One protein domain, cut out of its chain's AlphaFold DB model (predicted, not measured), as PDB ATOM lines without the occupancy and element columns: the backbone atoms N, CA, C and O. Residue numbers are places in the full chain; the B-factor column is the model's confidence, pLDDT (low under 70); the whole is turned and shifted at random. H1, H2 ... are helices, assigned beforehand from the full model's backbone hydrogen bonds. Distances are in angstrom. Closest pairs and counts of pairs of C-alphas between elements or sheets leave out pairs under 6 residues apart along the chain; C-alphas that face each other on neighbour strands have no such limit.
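This is residues 74 to 123 of the 134 residues of the protein "Hemolysin activator protein" of Pseudomonas savastanoi pv. glycinea (UniProt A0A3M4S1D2). One long helix, H2, makes one side of this small domain, and the rest runs along its other side as a slender fold-back: the unnamed stretch of residues 74 to 87 goes out along the longest axis, then the short helix H1 and the link after it come back, and H2 goes out once more. The printed part has 50 residues, with two named helices in the order H1, H2 and no named strand; the class is all helix. It is compact, with a radius of gyration of the C-alphas of 10.9 A, and elongated, with spans of 30 by 19 by 16 A.

H2, residues 105 to 121, is the longest helix. H1, residues 88 to 95, and H2 only just touch, with 3 pairs of C-alphas within 8 A; the closest C-alphas are those of Leu 94 and Ile 115, 6.9 A apart. H2 touches H1 with residues 111 to 115 alone. The two run opposite ways at a steep tilt of 40 degrees, and their centres are 13.0 A apart. They form a helical hairpin, two successive helices that touch and run opposite ways. In H1 and H2 every O i to N i+4 pair is within hydrogen-bond range.

H2 runs from C-alpha 105 at (-92.452, 180.647, -58.346) to C-alpha 121 at (-95.468, 203.502, -50.736), 24.3 A. H1 begins at C-alpha 88 at (-84.602, 196.173, -39.345) and measures 10.7 A from first to last C-alpha.

The two C-alphas farthest apart, those of Pro 74 and Gly 123, are 32.4 A apart. The printed part has no cut. H1 and H2 are joined by a short link of 9 residues. The 14 residues from 74 to 87 hold no named element; their C-alphas lie 7 to 15 A from the mean of all C-alphas. The mean pLDDT of the printed part is 93.1, and no printed residue is under 70.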
ATOM      1  N   PRO A  74     -89.313 174.991 -49.532       93.81
ATOM      2  CA  PRO A  74     -89.428 175.379 -48.133       93.81
ATOM      3  C   PRO A  74     -88.445 176.515 -47.834       93.81
ATOM      4  O   PRO A  74     -87.226 176.321 -47.849       93.81
ATOM      5  N   ILE A  75     -88.970 177.705 -47.554       94.12
ATOM      6  CA  ILE A  75     -88.154 178.893 -47.310       94.12
ATOM      7  C   ILE A  75     -87.840 179.002 -45.824       94.12
ATOM      8  O   ILE A  75     -88.700 179.320 -45.011       94.12
ATOM      9  N   LYS A  76     -86.581 178.758 -45.453       94.19
ATOM     10  CA  LYS A  76     -86.122 178.901 -44.060       94.19
ATOM     11  C   LYS A  76     -85.720 180.328 -43.712       94.19
ATOM     12  O   LYS A  76     -85.857 180.751 -42.570       94.19
ATOM     13  N   THR A  77     -85.169 181.055 -44.677       92.75
ATOM     14  CA  THR A  77     -84.610 182.388 -44.457       92.75
ATOM     15  C   THR A  77     -84.686 183.182 -45.748       92.75
ATOM     16  O   THR A  77     -84.435 182.642 -46.823       92.75
ATOM     17  N   ILE A  78     -85.001 184.468 -45.627       93.38
ATOM     18  CA  ILE A  78     -84.915 185.444 -46.710       93.38
ATOM     19  C   ILE A  78     -83.973 186.541 -46.227       93.38
ATOM     20  O   ILE A  78     -84.148 187.067 -45.130       93.38
ATOM     21  N   GLN A  79     -82.958 186.866 -47.023       92.81
ATOM     22  CA  GLN A  79     -82.031 187.955 -46.725       92.81
ATOM     23  C   GLN A  79     -82.228 189.070 -47.741       92.81
ATOM     24  O   GLN A  79     -82.183 188.828 -48.946       92.81
ATOM     25  N   LEU A  80     -82.416 190.293 -47.251       93.38
ATOM     26  CA  LEU A  80     -82.554 191.472 -48.093       93.38
ATOM     27  C   LEU A  80     -81.242 192.267 -48.091       93.38
ATOM     28  O   LEU A  80     -80.900 192.908 -47.097       93.38
ATOM     29  N   LYS A  81     -80.499 192.208 -49.201       92.38
ATOM     30  CA  LYS A  81     -79.252 192.963 -49.410       92.38
ATOM     31  C   LYS A  81     -79.551 194.332 -50.041       92.38
ATOM     32  O   LYS A  81     -80.490 194.451 -50.822       92.38
ATOM     33  N   GLY A  82     -78.755 195.354 -49.712       92.12
ATOM     34  CA  GLY A  82     -78.878 196.705 -50.291       92.12
ATOM     35  C   GLY A  82     -80.127 197.491 -49.867       92.12
ATOM     36  O   GLY A  82     -80.535 198.417 -50.561       92.12
ATOM     37  N   ALA A  83     -80.759 197.118 -48.750       93.31
ATOM     38  CA  ALA A  83     -81.991 197.732 -48.249       93.31
ATOM     39  C   ALA A  83     -81.749 198.647 -47.039       93.31
ATOM     40  O   ALA A  83     -82.421 198.527 -46.012       93.31
ATOM     41  N   ASP A  84     -80.776 199.551 -47.148       91.94
ATOM     42  CA  ASP A  84     -80.372 200.461 -46.062       91.94
ATOM     43  C   ASP A  84     -81.435 201.523 -45.738       91.94
ATOM     44  O   ASP A  84     -81.504 202.042 -44.629       91.94
ATOM     45  N   SER A  85     -82.321 201.804 -46.693       92.88
ATOM     46  CA  SER A  85     -83.486 202.682 -46.532       92.88
ATOM     47  C   SER A  85     -84.620 202.078 -45.688       92.88
ATOM     48  O   SER A  85     -85.615 202.758 -45.423       92.88
ATOM     49  N   LEU A  86     -84.533 200.788 -45.350       94.62
ATOM     50  CA  LEU A  86     -85.503 200.081 -44.517       94.62
ATOM     51  C   LEU A  86     -84.866 199.758 -43.168       94.62
ATOM     52  O   LEU A  86     -83.791 199.159 -43.093       94.62
ATOM     53  N   SER A  87     -85.562 200.115 -42.094       95.44
ATOM     54  CA  SER A  87     -85.188 199.697 -40.748       95.44
ATOM     55  C   SER A  87     -85.274 198.175 -40.611       95.44
ATOM     56  O   SER A  87     -86.006 197.503 -41.338       95.44
ATOM     57  N   ILE A  88     -84.557 197.616 -39.634       93.88
ATOM     58  CA  ILE A  88     -84.602 196.173 -39.345       93.88
ATOM     59  C   ILE A  88     -86.048 195.714 -39.109       93.88
ATOM     60  O   ILE A  88     -86.482 194.753 -39.729       93.88
ATOM     61  N   ARG A  89     -86.824 196.470 -38.320       95.12
ATOM     62  CA  ARG A  89     -88.232 196.144 -38.047       95.12
ATOM     63  C   ARG A  89     -89.103 196.138 -39.301       95.12
ATOM     64  O   ARG A  89     -89.961 195.274 -39.419       95.12
ATOM     65  N   GLU A  90     -88.901 197.084 -40.221       95.06
ATOM     66  CA  GLU A  90     -89.636 197.099 -41.495       95.06
ATOM     67  C   GLU A  90     -89.288 195.875 -42.341       95.06
ATOM     68  O   GLU A  90     -90.186 195.236 -42.880       95.06
ATOM     69  N   ARG A  91     -88.000 195.517 -42.430       94.94
ATOM     70  CA  ARG A  91     -87.560 194.326 -43.171       94.94
ATOM     71  C   ARG A  91     -88.145 193.048 -42.577       94.94
ATOM     72  O   ARG A  91     -88.673 192.235 -43.326       94.94
ATOM     73  N   ASP A  92     -88.103 192.904 -41.258       93.75
ATOM     74  CA  ASP A  92     -88.626 191.723 -40.573       93.75
ATOM     75  C   ASP A  92     -90.141 191.597 -40.772       93.75
ATOM     76  O   ASP A  92     -90.610 190.550 -41.208       93.75
ATOM     77  N   ALA A  93     -90.897 192.680 -40.564       94.44
ATOM     78  CA  ALA A  93     -92.349 192.690 -40.760       94.44
ATOM     79  C   ALA A  93     -92.761 192.417 -42.219       94.44
ATOM     80  O   ALA A  93     -93.785 191.785 -42.468       94.44
ATOM     81  N   LEU A  94     -91.969 192.873 -43.197       94.19
ATOM     82  CA  LEU A  94     -92.214 192.598 -44.617       94.19
ATOM     83  C   LEU A  94     -91.976 191.130 -44.987       94.19
ATOM     84  O   LEU A  94     -92.636 190.617 -45.889       94.19
ATOM     85  N   LEU A  95     -91.011 190.473 -44.340       94.56
ATOM     86  CA  LEU A  95     -90.586 189.114 -44.682       94.56
ATOM     87  C   LEU A  95     -91.285 188.034 -43.850       94.56
ATOM     88  O   LEU A  95     -91.410 186.905 -44.331       94.56
ATOM     89  N   GLU A  96     -91.767 188.370 -42.650       94.62
ATOM     90  CA  GLU A  96     -92.455 187.461 -41.725       94.62
ATOM     91  C   GLU A  96     -93.507 186.565 -42.406       94.62
ATOM     92  O   GLU A  96     -93.452 185.353 -42.192       94.62
ATOM     93  N   PRO A  97     -94.396 187.069 -43.291       93.94
ATOM     94  CA  PRO A  97     -95.446 186.239 -43.888       93.94
ATOM     95  C   PRO A  97     -94.930 185.118 -44.803       93.94
ATOM     96  O   PRO A  97     -95.681 184.208 -45.151       93.94
ATOM     97  N   PHE A  98     -93.670 185.194 -45.235       94.00
ATOM     98  CA  PHE A  98     -93.082 184.310 -46.240       94.00
ATOM     99  C   PHE A  98     -92.077 183.314 -45.650       94.00
ATOM    100  O   PHE A  98     -91.826 182.260 -46.238       94.00
ATOM    101  N   VAL A  99     -91.490 183.630 -44.493       93.81
ATOM    102  CA  VAL A  99     -90.533 182.753 -43.809       93.81
ATOM    103  C   VAL A  99     -91.264 181.550 -43.206       93.81
ATOM    104  O   VAL A  99     -92.339 181.668 -42.628       93.81
ATOM    105  N   GLY A 100     -90.687 180.358 -43.362       92.19
ATOM    106  CA  GLY A 100     -91.273 179.095 -42.907       92.19
ATOM    107  C   GLY A 100     -92.362 178.533 -43.827       92.19
ATOM    108  O   GLY A 100     -92.857 177.437 -43.572       92.19
ATOM    109  N   GLN A 101     -92.718 179.241 -44.902       91.81
ATOM    110  CA  GLN A 101     -93.711 178.798 -45.881       91.81
ATOM    111  C   GLN A 101     -93.066 177.995 -47.021       91.81
ATOM    112  O   GLN A 101     -91.874 178.125 -47.316       91.81
ATOM    113  N   CYS A 102     -93.873 177.176 -47.700       92.19
ATOM    114  CA  CYS A 102     -93.481 176.553 -48.962       92.19
ATOM    115  C   CYS A 102     -93.909 177.458 -50.118       92.19
ATOM    116  O   CYS A 102     -95.102 177.599 -50.384       92.19
ATOM    117  N   LEU A 103     -92.947 178.097 -50.785       92.19
ATOM    118  CA  LEU A 103     -93.226 179.078 -51.835       92.19
ATOM    119  C   LEU A 103     -92.940 178.483 -53.217       92.19
ATOM    120  O   LEU A 103     -91.856 177.952 -53.461       92.19
ATOM    121  N   GLY A 104     -93.919 178.561 -54.114       91.12
ATOM    122  CA  GLY A 104     -93.730 178.350 -55.548       91.12
ATOM    123  C   GLY A 104     -93.185 179.603 -56.233       91.12
ATOM    124  O   GLY A 104     -92.937 180.632 -55.599       91.12
ATOM    125  N   VAL A 105     -93.018 179.542 -57.553       90.44
ATOM    126  CA  VAL A 105     -92.452 180.647 -58.346       90.44
ATOM    127  C   VAL A 105     -93.348 181.881 -58.265       90.44
ATOM    128  O   VAL A 105     -92.864 183.003 -58.105       90.44
ATOM    129  N   ALA A 106     -94.665 181.684 -58.320       89.38
ATOM    130  CA  ALA A 106     -95.614 182.785 -58.216       89.38
ATOM    131  C   ALA A 106     -95.560 183.471 -56.841       89.38
ATOM    132  O   ALA A 106     -95.585 184.699 -56.763       89.38
ATOM    133  N   GLN A 107     -95.425 182.699 -55.757       90.56
ATOM    134  CA  GLN A 107     -95.314 183.252 -54.408       90.56
ATOM    135  C   GLN A 107     -93.962 183.947 -54.186       90.56
ATOM    136  O   GLN A 107     -93.934 185.006 -53.566       90.56
ATOM    137  N   LEU A 108     -92.863 183.423 -54.747       91.38
ATOM    138  CA  LEU A 108     -91.548 184.079 -54.723       91.38
ATOM    139  C   LEU A 108     -91.575 185.441 -55.427       91.38
ATOM    140  O   LEU A 108     -91.092 186.434 -54.881       91.38
ATOM    141  N   ASN A 109     -92.216 185.526 -56.594       92.00
ATOM    142  CA  ASN A 109     -92.460 186.808 -57.261       92.00
ATOM    143  C   ASN A 109     -93.344 187.737 -56.411       92.00
ATOM    144  O   ASN A 109     -93.151 188.953 -56.417       92.00
ATOM    145  N   GLY A 110     -94.272 187.170 -55.635       92.06
ATOM    146  CA  GLY A 110     -95.055 187.888 -54.630       92.06
ATOM    147  C   GLY A 110     -94.196 188.546 -53.546       92.06
ATOM    148  O   GLY A 110     -94.462 189.693 -53.195       92.06
ATOM    149  N   VAL A 111     -93.129 187.884 -53.079       93.56
ATOM    150  CA  VAL A 111     -92.162 188.471 -52.129       93.56
ATOM    151  C   VAL A 111     -91.506 189.715 -52.732       93.56
ATOM    152  O   VAL A 111     -91.526 190.790 -52.132       93.56
ATOM    153  N   LEU A 112     -90.964 189.594 -53.950       94.56
ATOM    154  CA  LEU A 112     -90.311 190.709 -54.650       94.56
ATOM    155  C   LEU A 112     -91.278 191.876 -54.879       94.56
ATOM    156  O   LEU A 112     -90.905 193.045 -54.724       94.56
ATOM    157  N   LYS A 113     -92.534 191.559 -55.215       93.31
ATOM    158  CA  LYS A 113     -93.594 192.550 -55.377       93.31
ATOM    159  C   LYS A 113     -93.894 193.260 -54.059       93.31
ATOM    160  O   LYS A 113     -93.897 194.483 -54.052       93.31
ATOM    161  N   ALA A 114     -94.084 192.532 -52.960       94.00
ATOM    162  CA  ALA A 114     -94.389 193.119 -51.654       94.00
ATOM    163  C   ALA A 114     -93.293 194.094 -51.192       94.00
ATOM    164  O   ALA A 114     -93.594 195.194 -50.728       94.00
ATOM    165  N   ILE A 115     -92.021 193.731 -51.390       94.94
ATOM    166  CA  ILE A 115     -90.887 194.615 -51.093       94.94
ATOM    167  C   ILE A 115     -90.942 195.864 -51.982       94.94
ATOM    168  O   ILE A 115     -90.862 196.984 -51.482       94.94
ATOM    169  N   THR A 116     -91.106 195.692 -53.295       94.44
ATOM    170  CA  THR A 116     -91.155 196.813 -54.250       94.44
ATOM    171  C   THR A 116     -92.334 197.750 -53.968       94.44
ATOM    172  O   THR A 116     -92.158 198.963 -53.950       94.44
ATOM    173  N   ASP A 117     -93.517 197.211 -53.679       93.25
ATOM    174  CA  ASP A 117     -94.702 197.992 -53.320       93.25
ATOM    175  C   ASP A 117     -94.462 198.818 -52.047       93.25
ATOM    176  O   ASP A 117     -94.874 199.975 -51.972       93.25
ATOM    177  N   HIS A 118     -93.753 198.263 -51.057       94.38
ATOM    178  CA  HIS A 118     -93.387 199.001 -49.850       94.38
ATOM    179  C   HIS A 118     -92.452 200.180 -50.161       94.38
ATOM    180  O   HIS A 118     -92.640 201.279 -49.641       94.38
ATOM    181  N   TYR A 119     -91.483 199.990 -51.060       94.12
ATOM    182  CA  TYR A 119     -90.637 201.076 -51.562       94.12
ATOM    183  C   TYR A 119     -91.450 202.167 -52.272       94.12
ATOM    184  O   TYR A 119     -91.261 203.354 -51.991       94.12
ATOM    185  N   LEU A 120     -92.396 201.779 -53.130       91.31
ATOM    186  CA  LEU A 120     -93.296 202.713 -53.812       91.31
ATOM    187  C   LEU A 120     -94.157 203.503 -52.822       91.31
ATOM    188  O   LEU A 120     -94.274 204.720 -52.955       91.31
ATOM    189  N   ALA A 121     -94.690 202.847 -51.788       89.06
ATOM    190  CA  ALA A 121     -95.468 203.502 -50.736       89.06
ATOM    191  C   ALA A 121     -94.651 204.546 -49.952       89.06
ATOM    192  O   ALA A 121     -95.212 205.521 -49.454       89.06
ATOM    193  N   LYS A 122     -93.323 204.383 -49.886       91.50
ATOM    194  CA  LYS A 122     -92.386 205.360 -49.305       91.50
ATOM    195  C   LYS A 122     -91.941 206.450 -50.293       91.50
ATOM    196  O   LYS A 122     -91.128 207.293 -49.928       91.50
ATOM    197  N   GLY A 123     -92.445 206.444 -51.529       90.00
ATOM    198  CA  GLY A 123     -92.088 207.403 -52.582       90.00
ATOM    199  C   GLY A 123     -90.801 207.068 -53.345       90.00
ATOM    200  O   GLY A 123     -90.317 207.887 -54.125       90.00
TER     201      GLY A 123